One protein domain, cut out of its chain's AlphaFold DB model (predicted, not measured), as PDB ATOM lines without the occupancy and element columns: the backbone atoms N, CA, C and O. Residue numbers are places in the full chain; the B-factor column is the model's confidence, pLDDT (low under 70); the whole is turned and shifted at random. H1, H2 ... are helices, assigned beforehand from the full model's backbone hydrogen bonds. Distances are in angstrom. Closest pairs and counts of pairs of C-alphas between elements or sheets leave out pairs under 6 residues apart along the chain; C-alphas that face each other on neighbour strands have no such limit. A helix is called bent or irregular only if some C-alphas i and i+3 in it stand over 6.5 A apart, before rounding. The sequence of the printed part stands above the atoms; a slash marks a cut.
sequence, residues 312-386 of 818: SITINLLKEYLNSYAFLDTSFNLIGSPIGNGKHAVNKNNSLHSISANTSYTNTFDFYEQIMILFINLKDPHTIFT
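Overview. This is residues 312 to 386 of the 818 residues of an uncharacterized protein of Streblomastix strix (UniProt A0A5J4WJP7). Three helices stand side by side, up and down, as a small open bundle, with H2 between its two contacts, H1 and H3; end on, their centres make a triangle whose H1 to H3 side is open. A long loop, residues 323 to 347, reaches past the end of the bundle where H1 ends and H2 begins, and after H3 the last residues, 377 to 386, turn and fold back alongside H3. The printed part has 75 residues with three named helices, in the order H1, H2, H3, and no named strand; the class is all helix, although under half of the residues, 34 of the 75, are in named elements. The whole is compact, with a radius of gyration of the C-alphas of 12.8 A, and the C-alphas span 36 by 25 by 21 A.

Along the chain. The longest helix, H3, holds residues 364 to 376 and measures 18.2 A from first to last C-alpha; C-alpha 364 is at (28.717, -45.589, 40.070), and C-alpha 376 is at (29.670, -30.724, 29.699). H2 holds residues 348 to 357 and measures 14.0 A. H1 holds residues 312 to 322 and measures 15.1 A; its first C-alpha, that of Ser 312, is at (35.051, -38.376, 48.286). No helix is bent or irregular.

Arrangement. H3 touches H2, and their closest C-alphas, those of Leu 374 and Ser 351, are 7.2 A apart. These two helices run opposite ways at a shallow tilt of 14 degrees and form a helical hairpin. H2 also touches H1, where the closest C-alphas, those of Ser 356 and Ser 312, are 6.2 A apart. H1 and H2 run opposite ways at a shallow tilt of 8 degrees and form a second helical hairpin. Their centres are 10.6 A apart, and those of H2 and H3 are 11.5 A apart. H1 and H3 are apart. In H1, H2 and H3 every backbone O i to N i+4 pair is within hydrogen-bond range.

Size, cuts and confidence. The two C-alphas farthest apart are those of Ile 335, in the link between H1 and H2, and Thr 362, in the link between H2 and H3, at 36.6 A. The link from H1 to H2 is long, with 25 residues between them; their C-alphas lie 7 to 20 A from the mean of all C-alphas. The link from H2 to H3 is short, with 6 residues. The first and last printed C-alphas, those of Ser 312 and Thr 386, are 17.6 A apart, and the printed part has no cut. The mean pLDDT of the printed part is 83.3, and the model's confidence is low, under 70, at residues 328 to 345.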
ATOM      1  N   SER A 312      34.186 -39.393  47.683       96.56
ATOM      2  CA  SER A 312      35.051 -38.376  48.286       96.56
ATOM      3  C   SER A 312      36.464 -38.390  47.703       96.56
ATOM      4  O   SER A 312      36.997 -37.321  47.416       96.56
ATOM      5  N   ILE A 313      37.052 -39.567  47.451       97.19
ATOM      6  CA  ILE A 313      38.368 -39.669  46.798       97.19
ATOM      7  C   ILE A 313      38.303 -39.124  45.367       97.19
ATOM      8  O   ILE A 313      39.137 -38.304  44.995       97.19
ATOM      9  N   THR A 314      37.291 -39.506  44.581       97.31
ATOM     10  CA  THR A 314      37.130 -39.022  43.199       97.31
ATOM     11  C   THR A 314      36.962 -37.503  43.154       97.31
ATOM     12  O   THR A 314      37.668 -36.842  42.397       97.31
ATOM     13  N   ILE A 315      36.083 -36.920  43.979       97.81
ATOM     14  CA  ILE A 315      35.877 -35.464  43.986       97.81
ATOM     15  C   ILE A 315      37.120 -34.711  44.494       97.81
ATOM     16  O   ILE A 315      37.403 -33.616  44.003       97.81
ATOM     17  N   ASN A 316      37.876 -35.263  45.445       97.31
ATOM     18  CA  ASN A 316      39.114 -34.635  45.910       97.31
ATOM     19  C   ASN A 316      40.203 -34.665  44.830       97.31
ATOM     20  O   ASN A 316      40.743 -33.610  44.518       97.31
ATOM     21  N   LEU A 317      40.432 -35.809  44.171       97.06
ATOM     22  CA  LEU A 317      41.363 -35.899  43.038       97.06
ATOM     23  C   LEU A 317      40.957 -34.962  41.893       97.06
ATOM     24  O   LEU A 317      41.803 -34.265  41.342       97.06
ATOM     25  N   LEU A 318      39.660 -34.875  41.570       97.00
ATOM     26  CA  LEU A 318      39.163 -33.913  40.582       97.00
ATOM     27  C   LEU A 318      39.512 -32.473  40.970       97.00
ATOM     28  O   LEU A 318      39.987 -31.733  40.118       97.00
ATOM     29  N   LYS A 319      39.342 -32.073  42.238       95.50
ATOM     30  CA  LYS A 319      39.778 -30.746  42.711       95.50
ATOM     31  C   LYS A 319      41.294 -30.571  42.612       95.50
ATOM     32  O   LYS A 319      41.725 -29.511  42.179       95.50
ATOM     33  N   GLU A 320      42.082 -31.585  42.965       95.19
ATOM     34  CA  GLU A 320      43.549 -31.546  42.885       95.19
ATOM     35  C   GLU A 320      44.031 -31.264  41.454       95.19
ATOM     36  O   GLU A 320      44.735 -30.276  41.251       95.19
ATOM     37  N   TYR A 321      43.582 -32.035  40.450       94.69
ATOM     38  CA  TYR A 321      43.870 -31.750  39.034       94.69
ATOM     39  C   TYR A 321      43.388 -30.349  38.632       94.69
ATOM     40  O   TYR A 321      44.139 -29.539  38.083       94.69
ATOM     41  N   LEU A 322      42.139 -30.029  38.970       92.81
ATOM     42  CA  LEU A 322      41.479 -28.786  38.588       92.81
ATOM     43  C   LEU A 322      41.957 -27.530  39.333       92.81
ATOM     44  O   LEU A 322      41.498 -26.441  38.983       92.81
ATOM     45  N   ASN A 323      42.886 -27.636  40.286       91.50
ATOM     46  CA  ASN A 323      43.611 -26.480  40.822       91.50
ATOM     47  C   ASN A 323      44.494 -25.815  39.750       91.50
ATOM     48  O   ASN A 323      44.841 -24.645  39.881       91.50
ATOM     49  N   SER A 324      44.842 -26.546  38.685       89.69
ATOM     50  CA  SER A 324      45.623 -26.049  37.544       89.69
ATOM     51  C   SER A 324      44.786 -25.520  36.370       89.69
ATOM     52  O   SER A 324      45.344 -24.987  35.414       89.69
ATOM     53  N   TYR A 325      43.456 -25.651  36.431       89.31
ATOM     54  CA  TYR A 325      42.533 -25.309  35.344       89.31
ATOM     55  C   TYR A 325      42.330 -23.799  35.204       89.31
ATOM     56  O   TYR A 325      41.721 -23.175  36.074       89.31
ATOM     57  N   ALA A 326      42.782 -23.230  34.085       83.62
ATOM     58  CA  ALA A 326      42.887 -21.783  33.890       83.62
ATOM     59  C   ALA A 326      41.558 -21.018  33.965       83.62
ATOM     60  O   ALA A 326      41.516 -19.849  34.352       83.62
ATOM     61  N   PHE A 327      40.462 -21.665  33.582       80.75
ATOM     62  CA  PHE A 327      39.186 -21.004  33.368       80.75
ATOM     63  C   PHE A 327      38.341 -20.937  34.644       80.75
ATOM     64  O   PHE A 327      37.431 -21.732  34.866       80.75
ATOM     65  N   LEU A 328      38.591 -19.936  35.490       66.50
ATOM     66  CA  LEU A 328      37.727 -19.627  36.637       66.50
ATOM     67  C   LEU A 328      36.368 -19.066  36.164       66.50
ATOM     68  O   LEU A 328      36.129 -17.864  36.228       66.50
ATOM     69  N   ASP A 329      35.484 -19.947  35.686       59.41
ATOM     70  CA  ASP A 329      34.167 -19.675  35.069       59.41
ATOM     71  C   ASP A 329      33.304 -18.687  35.887       59.41
ATOM     72  O   ASP A 329      32.656 -17.796  35.345       59.41
ATOM     73  N   THR A 330      33.427 -18.713  37.219       51.41
ATOM     74  CA  THR A 330      32.790 -17.757  38.146       51.41
ATOM     75  C   THR A 330      33.144 -16.278  37.927       51.41
ATOM     76  O   THR A 330      32.466 -15.418  38.483       51.41
ATOM     77  N   SER A 331      34.211 -15.960  37.186       47.97
ATOM     78  CA  SER A 331      34.685 -14.583  36.966       47.97
ATOM     79  C   SER A 331      33.830 -13.780  35.980       47.97
ATOM     80  O   SER A 331      33.743 -12.561  36.112       47.97
ATOM     81  N   PHE A 332      33.148 -14.444  35.041       50.44
ATOM     82  CA  PHE A 332      32.354 -13.791  33.998       50.44
ATOM     83  C   PHE A 332      30.885 -14.210  34.073       50.44
ATOM     84  O   PHE A 332      30.370 -14.949  33.231       50.44
ATOM     85  N   ASN A 333      30.185 -13.661  35.073       47.78
ATOM     86  CA  ASN A 333      28.725 -13.727  35.214       47.78
ATOM     87  C   ASN A 333      28.007 -12.835  34.171       47.78
ATOM     88  O   ASN A 333      27.205 -11.962  34.504       47.78
ATOM     89  N   LEU A 334      28.367 -13.015  32.900       52.94
ATOM     90  CA  LEU A 334      27.786 -12.333  31.753       52.94
ATOM     91  C   LEU A 334      26.366 -12.855  31.510       52.94
ATOM     92  O   LEU A 334      26.117 -14.062  31.551       52.94
ATOM     93  N   ILE A 335      25.446 -11.937  31.212       50.88
ATOM     94  CA  ILE A 335      24.078 -12.261  30.797       50.88
ATOM     95  C   ILE A 335      24.137 -12.719  29.334       50.88
ATOM     96  O   ILE A 335      24.047 -11.905  28.418       50.88
ATOM     97  N   GLY A 336      24.363 -14.014  29.120       54.16
ATOM     98  CA  GLY A 336      24.323 -14.642  27.800       54.16
ATOM     99  C   GLY A 336      23.058 -15.473  27.574       54.16
ATOM    100  O   GLY A 336      22.223 -15.634  28.467       54.16
ATOM    101  N   SER A 337      22.913 -15.983  26.349       54.84
ATOM    102  CA  SER A 337      21.789 -16.837  25.947       54.84
ATOM    103  C   SER A 337      21.725 -18.133  26.778       54.84
ATOM    104  O   SER A 337      22.774 -18.715  27.064       54.84
ATOM    105  N   PRO A 338      20.525 -18.656  27.107       53.72
ATOM    106  CA  PRO A 338      20.382 -19.979  27.723       53.72
ATOM    107  C   PRO A 338      20.914 -21.137  26.853       53.72
ATOM    108  O   PRO A 338      21.082 -22.246  27.362       53.72
ATOM    109  N   ILE A 339      21.186 -20.899  25.562       51.66
ATOM    110  CA  ILE A 339      21.658 -21.888  24.583       51.66
ATOM    111  C   ILE A 339      22.985 -21.416  23.952       51.66
ATOM    112  O   ILE A 339      23.203 -20.224  23.735       51.66
ATOM    113  N   GLY A 340      23.885 -22.361  23.654       55.09
ATOM    114  CA  GLY A 340      25.191 -22.100  23.030       55.09
ATOM    115  C   GLY A 340      26.219 -21.458  23.971       55.09
ATOM    116  O   GLY A 340      26.125 -21.580  25.196       55.09
ATOM    117  N   ASN A 341      27.189 -20.734  23.398       50.97
ATOM    118  CA  ASN A 341      28.340 -20.132  24.100       50.97
ATOM    119  C   ASN A 341      27.961 -18.987  25.076       50.97
ATOM    120  O   ASN A 341      28.825 -18.264  25.569       50.97
ATOM    121  N   GLY A 342      26.665 -18.806  25.360       50.22
ATOM    122  CA  GLY A 342      26.114 -17.815  26.282       50.22
ATOM    123  C   GLY A 342      25.691 -18.345  27.658       50.22
ATOM    124  O   GLY A 342      25.341 -17.519  28.499       50.22
ATOM    125  N   LYS A 343      25.724 -19.667  27.911       60.66
ATOM    126  CA  LYS A 343      25.238 -20.279  29.169       60.66
ATOM    127  C   LYS A 343      25.719 -19.550  30.436       60.66
ATOM    128  O   LYS A 343      26.803 -18.963  30.475       60.66
ATOM    129  N   HIS A 344      24.933 -19.626  31.511       60.19
ATOM    130  CA  HIS A 344      25.330 -19.086  32.814       60.19
ATOM    131  C   HIS A 344      26.639 -19.713  33.318       60.19
ATOM    132  O   HIS A 344      26.874 -20.903  33.127       60.19
ATOM    133  N   ALA A 345      27.471 -18.902  33.975       67.62
ATOM    134  CA  ALA A 345      28.734 -19.332  34.567       67.62
ATOM    135  C   ALA A 345      28.520 -20.454  35.596       67.62
ATOM    136  O   ALA A 345      27.754 -20.294  36.552       67.62
ATOM    137  N   VAL A 346      29.220 -21.578  35.439       78.00
ATOM    138  CA  VAL A 346      29.076 -22.730  36.329       78.00
ATOM    139  C   VAL A 346      30.112 -22.647  37.444       78.00
ATOM    140  O   VAL A 346      31.319 -22.768  37.230       78.00
ATOM    141  N   ASN A 347      29.653 -22.502  38.690       86.94
ATOM    142  CA  ASN A 347      30.546 -22.607  39.844       86.94
ATOM    143  C   ASN A 347      30.930 -24.075  40.089       86.94
ATOM    144  O   ASN A 347      30.390 -24.749  40.964       86.94
ATOM    145  N   LYS A 348      31.908 -24.544  39.309       90.38
ATOM    146  CA  LYS A 348      32.494 -25.887  39.343       90.38
ATOM    147  C   LYS A 348      32.807 -26.377  40.759       90.38
ATOM    148  O   LYS A 348      32.519 -27.524  41.081       90.38
ATOM    149  N   ASN A 349      33.356 -25.519  41.620       90.50
ATOM    150  CA  ASN A 349      33.751 -25.905  42.977       90.50
ATOM    151  C   ASN A 349      32.535 -26.121  43.889       90.50
ATOM    152  O   ASN A 349      32.508 -27.101  44.637       90.50
ATOM    153  N   ASN A 350      31.507 -25.272  43.778       91.62
ATOM    154  CA  ASN A 350      30.235 -25.483  44.468       91.62
ATOM    155  C   ASN A 350      29.522 -26.730  43.930       91.62
ATOM    156  O   ASN A 350      29.070 -27.543  44.728       91.62
ATOM    157  N   SER A 351      29.484 -26.941  42.612       93.62
ATOM    158  CA  SER A 351      28.851 -28.122  42.013       93.62
ATOM    159  C   SER A 351      29.555 -29.428  42.401       93.62
ATOM    160  O   SER A 351      28.891 -30.374  42.811       93.62
ATOM    161  N   LEU A 352      30.895 -29.478  42.382       95.56
ATOM    162  CA  LEU A 352      31.664 -30.614  42.910       95.56
ATOM    163  C   LEU A 352      31.405 -30.829  44.411       95.56
ATOM    164  O   LEU A 352      31.367 -31.969  44.873       95.56
ATOM    165  N   HIS A 353      31.203 -29.762  45.192       95.44
ATOM    166  CA  HIS A 353      30.808 -29.887  46.596       95.44
ATOM    167  C   HIS A 353      29.385 -30.448  46.749       95.44
ATOM    168  O   HIS A 353      29.203 -31.363  47.546       95.44
ATOM    169  N   SER A 354      28.410 -29.996  45.955       96.31
ATOM    170  CA  SER A 354      27.045 -30.540  45.934       96.31
ATOM    171  C   SER A 354      27.015 -32.017  45.530       96.31
ATOM    172  O   SER A 354      26.379 -32.814  46.217       96.31
ATOM    173  N   ILE A 355      27.767 -32.413  44.497       96.69
ATOM    174  CA  ILE A 355      27.931 -33.823  44.100       96.69
ATOM    175  C   ILE A 355      28.602 -34.627  45.227       96.69
ATOM    176  O   ILE A 355      28.203 -35.754  45.498       96.69
ATOM    177  N   SER A 356      29.582 -34.065  45.943       95.94
ATOM    178  CA  SER A 356      30.218 -34.731  47.093       95.94
ATOM    179  C   SER A 356      29.353 -34.792  48.356       95.94
ATOM    180  O   SER A 356      29.646 -35.605  49.231       95.94
ATOM    181  N   ALA A 357      28.363 -33.911  48.498       95.94
ATOM    182  CA  ALA A 357      27.469 -33.846  49.653       95.94
ATOM    183  C   ALA A 357      26.191 -34.676  49.455       95.94
ATOM    184  O   ALA A 357      25.549 -35.054  50.434       95.94
ATOM    185  N   ASN A 358      25.817 -34.968  48.206       95.44
ATOM    186  CA  ASN A 358      24.647 -35.779  47.906       95.44
ATOM    187  C   ASN A 358      24.890 -37.263  48.234       95.44
ATOM    188  O   ASN A 358      25.684 -37.941  47.585       95.44
ATOM    189  N   THR A 359      24.158 -37.785  49.215       92.81
ATOM    190  CA  THR A 359      24.209 -39.191  49.642       92.81
ATOM    191  C   THR A 359      23.252 -40.110  48.873       92.81
ATOM    192  O   THR A 359      23.170 -41.294  49.190       92.81
ATOM    193  N   SER A 360      22.524 -39.610  47.861       95.50
ATOM    194  CA  SER A 360      21.553 -40.409  47.096       95.50
ATOM    195  C   SER A 360      22.178 -41.373  46.078       95.50
ATOM    196  O   SER A 360      21.465 -42.220  45.538       95.50
ATOM    197  N   TYR A 361      23.473 -41.249  45.770       96.25
ATOM    198  CA  TYR A 361      24.134 -42.096  44.775       96.25
ATOM    199  C   TYR A 361      24.384 -43.507  45.324       96.25
ATOM    200  O   TYR A 361      25.238 -43.728  46.180       96.25
ATOM    201  N   THR A 362      23.638 -44.485  44.812       95.00
ATOM    202  CA  THR A 362      23.748 -45.904  45.203       95.00
ATOM    203  C   THR A 362      24.679 -46.711  44.291       95.00
ATOM    204  O   THR A 362      25.193 -47.765  44.678       95.00
ATOM    205  N   ASN A 363      24.908 -46.215  43.077       95.25
ATOM    206  CA  ASN A 363      25.684 -46.849  42.021       95.25
ATOM    207  C   ASN A 363      26.676 -45.860  41.400       95.25
ATOM    208  O   ASN A 363      26.587 -44.648  41.600       95.25
ATOM    209  N   THR A 364      27.646 -46.391  40.661       94.56
ATOM    210  CA  THR A 364      28.717 -45.589  40.070       94.56
ATOM    211  C   THR A 364      28.261 -44.788  38.866       94.56
ATOM    212  O   THR A 364      28.780 -43.698  38.660       94.56
ATOM    213  N   PHE A 365      27.324 -45.313  38.069       94.75
ATOM    214  CA  PHE A 365      26.888 -44.654  36.842       94.75
ATOM    215  C   PHE A 365      26.268 -43.293  37.154       94.75
ATOM    216  O   PHE A 365      26.795 -42.291  36.691       94.75
ATOM    217  N   ASP A 366      25.261 -43.236  38.029       95.38
ATOM    218  CA  ASP A 366      24.595 -41.971  38.379       95.38
ATOM    219  C   ASP A 366      25.557 -40.970  39.053       95.38
ATOM    220  O   ASP A 366      25.451 -39.765  38.847       95.38
ATOM    221  N   PHE A 367      26.533 -41.444  39.838       97.19
ATOM    222  CA  PHE A 367      27.558 -40.575  40.434       97.19
ATOM    223  C   PHE A 367      28.481 -39.953  39.373       97.19
ATOM    224  O   PHE A 367      28.689 -38.737  39.354       97.19
ATOM    225  N   TYR A 368      29.034 -40.779  38.484       96.69
ATOM    226  CA  TYR A 368      29.973 -40.335  37.455       96.69
ATOM    227  C   TYR A 368      29.282 -39.580  36.304       96.69
ATOM    228  O   TYR A 368      29.888 -38.677  35.727       96.69
ATOM    229  N   GLU A 369      28.016 -39.879  36.009       95.12
ATOM    230  CA  GLU A 369      27.164 -39.135  35.074       95.12
ATOM    231  C   GLU A 369      27.002 -37.679  35.527       95.12
ATOM    232  O   GLU A 369      27.213 -36.765  34.735       95.12
ATOM    233  N   GLN A 370      26.716 -37.430  36.808       97.06
ATOM    234  CA  GLN A 370      26.559 -36.063  37.324       97.06
ATOM    235  C   GLN A 370      27.872 -35.263  37.292       97.06
ATOM    236  O   GLN A 370      27.850 -34.047  37.100       97.06
ATOM    237  N   ILE A 371      29.023 -35.936  37.400       96.88
ATOM    238  CA  ILE A 371      30.334 -35.321  37.149       96.88
ATOM    239  C   ILE A 371      30.484 -34.989  35.656       96.88
ATOM    240  O   ILE A 371      30.802 -33.853  35.317       96.88
ATOM    241  N   MET A 372      30.207 -35.935  34.755       94.75
ATOM    242  CA  MET A 372      30.277 -35.721  33.303       94.75
ATOM    243  C   MET A 372      29.355 -34.571  32.847       94.75
ATOM    244  O   MET A 372      29.785 -33.697  32.098       94.75
ATOM    245  N   ILE A 373      28.122 -34.507  33.361       92.62
ATOM    246  CA  ILE A 373      27.160 -33.420  33.112       92.62
ATOM    247  C   ILE A 373      27.688 -32.078  33.635       92.62
ATOM    248  O   ILE A 373      27.508 -31.062  32.965       92.62
ATOM    249  N   LEU A 374      28.354 -32.042  34.794       93.38
ATOM    250  CA  LEU A 374      28.992 -30.818  35.286       93.38
ATOM    251  C   LEU A 374      30.055 -30.310  34.299       93.38
ATOM    252  O   LEU A 374      30.054 -29.126  33.972       93.38
ATOM    253  N   PHE A 375      30.915 -31.196  33.798       91.31
ATOM    254  CA  PHE A 375      31.959 -30.835  32.838       91.31
ATOM    255  C   PHE A 375      31.398 -30.397  31.475       91.31
ATOM    256  O   PHE A 375      31.789 -29.346  30.980       91.31
ATOM    257  N   ILE A 376      30.389 -31.096  30.939       87.56
ATOM    258  CA  ILE A 376      29.670 -30.724  29.699       87.56
ATOM    259  C   ILE A 376      28.967 -29.350  29.801       87.56
ATOM    260  O   ILE A 376      28.636 -28.739  28.784       87.56
ATOM    261  N   ASN A 377      28.716 -28.844  31.013       86.31
ATOM    262  CA  ASN A 377      28.145 -27.512  31.224       86.31
ATOM    263  C   ASN A 377      29.187 -26.408  31.477       86.31
ATOM    264  O   ASN A 377      28.788 -25.246  31.561       86.31
ATOM    265  N   LEU A 378      30.485 -26.723  31.569       84.81
ATOM    266  CA  LEU A 378      31.535 -25.701  31.565       84.81
ATOM    267  C   LEU A 378      31.626 -25.033  30.185       84.81
ATOM    268  O   LEU A 378      31.283 -25.619  29.161       84.81
ATOM    269  N   LYS A 379      32.147 -23.804  30.158       78.69
ATOM    270  CA  LYS A 379      32.400 -23.056  28.914       78.69
ATOM    271  C   LYS A 379      33.681 -23.457  28.175       78.69
ATOM    272  O   LYS A 379      33.929 -22.927  27.100       78.69
ATOM    273  N   ASP A 380      34.491 -24.351  28.743       80.50
ATOM    274  CA  ASP A 380      35.710 -24.857  28.109       80.50
ATOM    275  C   ASP A 380      35.447 -26.209  27.420       80.50
ATOM    276  O   ASP A 380      35.288 -27.210  28.125       80.50
ATOM    277  N   PRO A 381      35.444 -26.281  26.074       78.75
ATOM    278  CA  PRO A 381      35.250 -27.540  25.353       78.75
ATOM    279  C   PRO A 381      36.393 -28.548  25.568       78.75
ATOM    280  O   PRO A 381      36.206 -29.735  25.307       78.75
ATOM    281  N   HIS A 382      37.561 -28.113  26.060       82.56
ATOM    282  CA  HIS A 382      38.713 -28.988  26.305       82.56
ATOM    283  C   HIS A 382      38.665 -29.730  27.633       82.56
ATOM    284  O   HIS A 382      39.444 -30.665  27.835       82.56
ATOM    285  N   THR A 383      37.788 -29.326  28.556       88.56
ATOM    286  CA  THR A 383      37.705 -29.951  29.879       88.56
ATOM    287  C   THR A 383      36.680 -31.077  29.884       88.56
ATOM    288  O   THR A 383      35.543 -30.924  30.329       88.56
ATOM    289  N   ILE A 384      37.114 -32.227  29.370       91.69
ATOM    290  CA  ILE A 384      36.308 -33.432  29.204       91.69
ATOM    291  C   ILE A 384      36.627 -34.390  30.350       91.69
ATOM    292  O   ILE A 384      37.771 -34.797  30.541       91.69
ATOM    293  N   PHE A 385      35.601 -34.790  31.096       95.19
ATOM    294  CA  PHE A 385      35.699 -35.892  32.046       95.19
ATOM    295  C   PHE A 385      35.088 -37.149  31.439       95.19
ATOM    296  O   PHE A 385      33.885 -37.188  31.175       95.19
ATOM    297  N   THR A 386      35.908 -38.183  31.262       94.06
ATOM    298  CA  THR A 386      35.468 -39.467  30.718       94.06
ATOM    299  C   THR A 386      35.224 -40.443  31.869       94.06
ATOM    300  O   THR A 386      36.183 -40.876  32.521       94.06
TER     301      THR A 386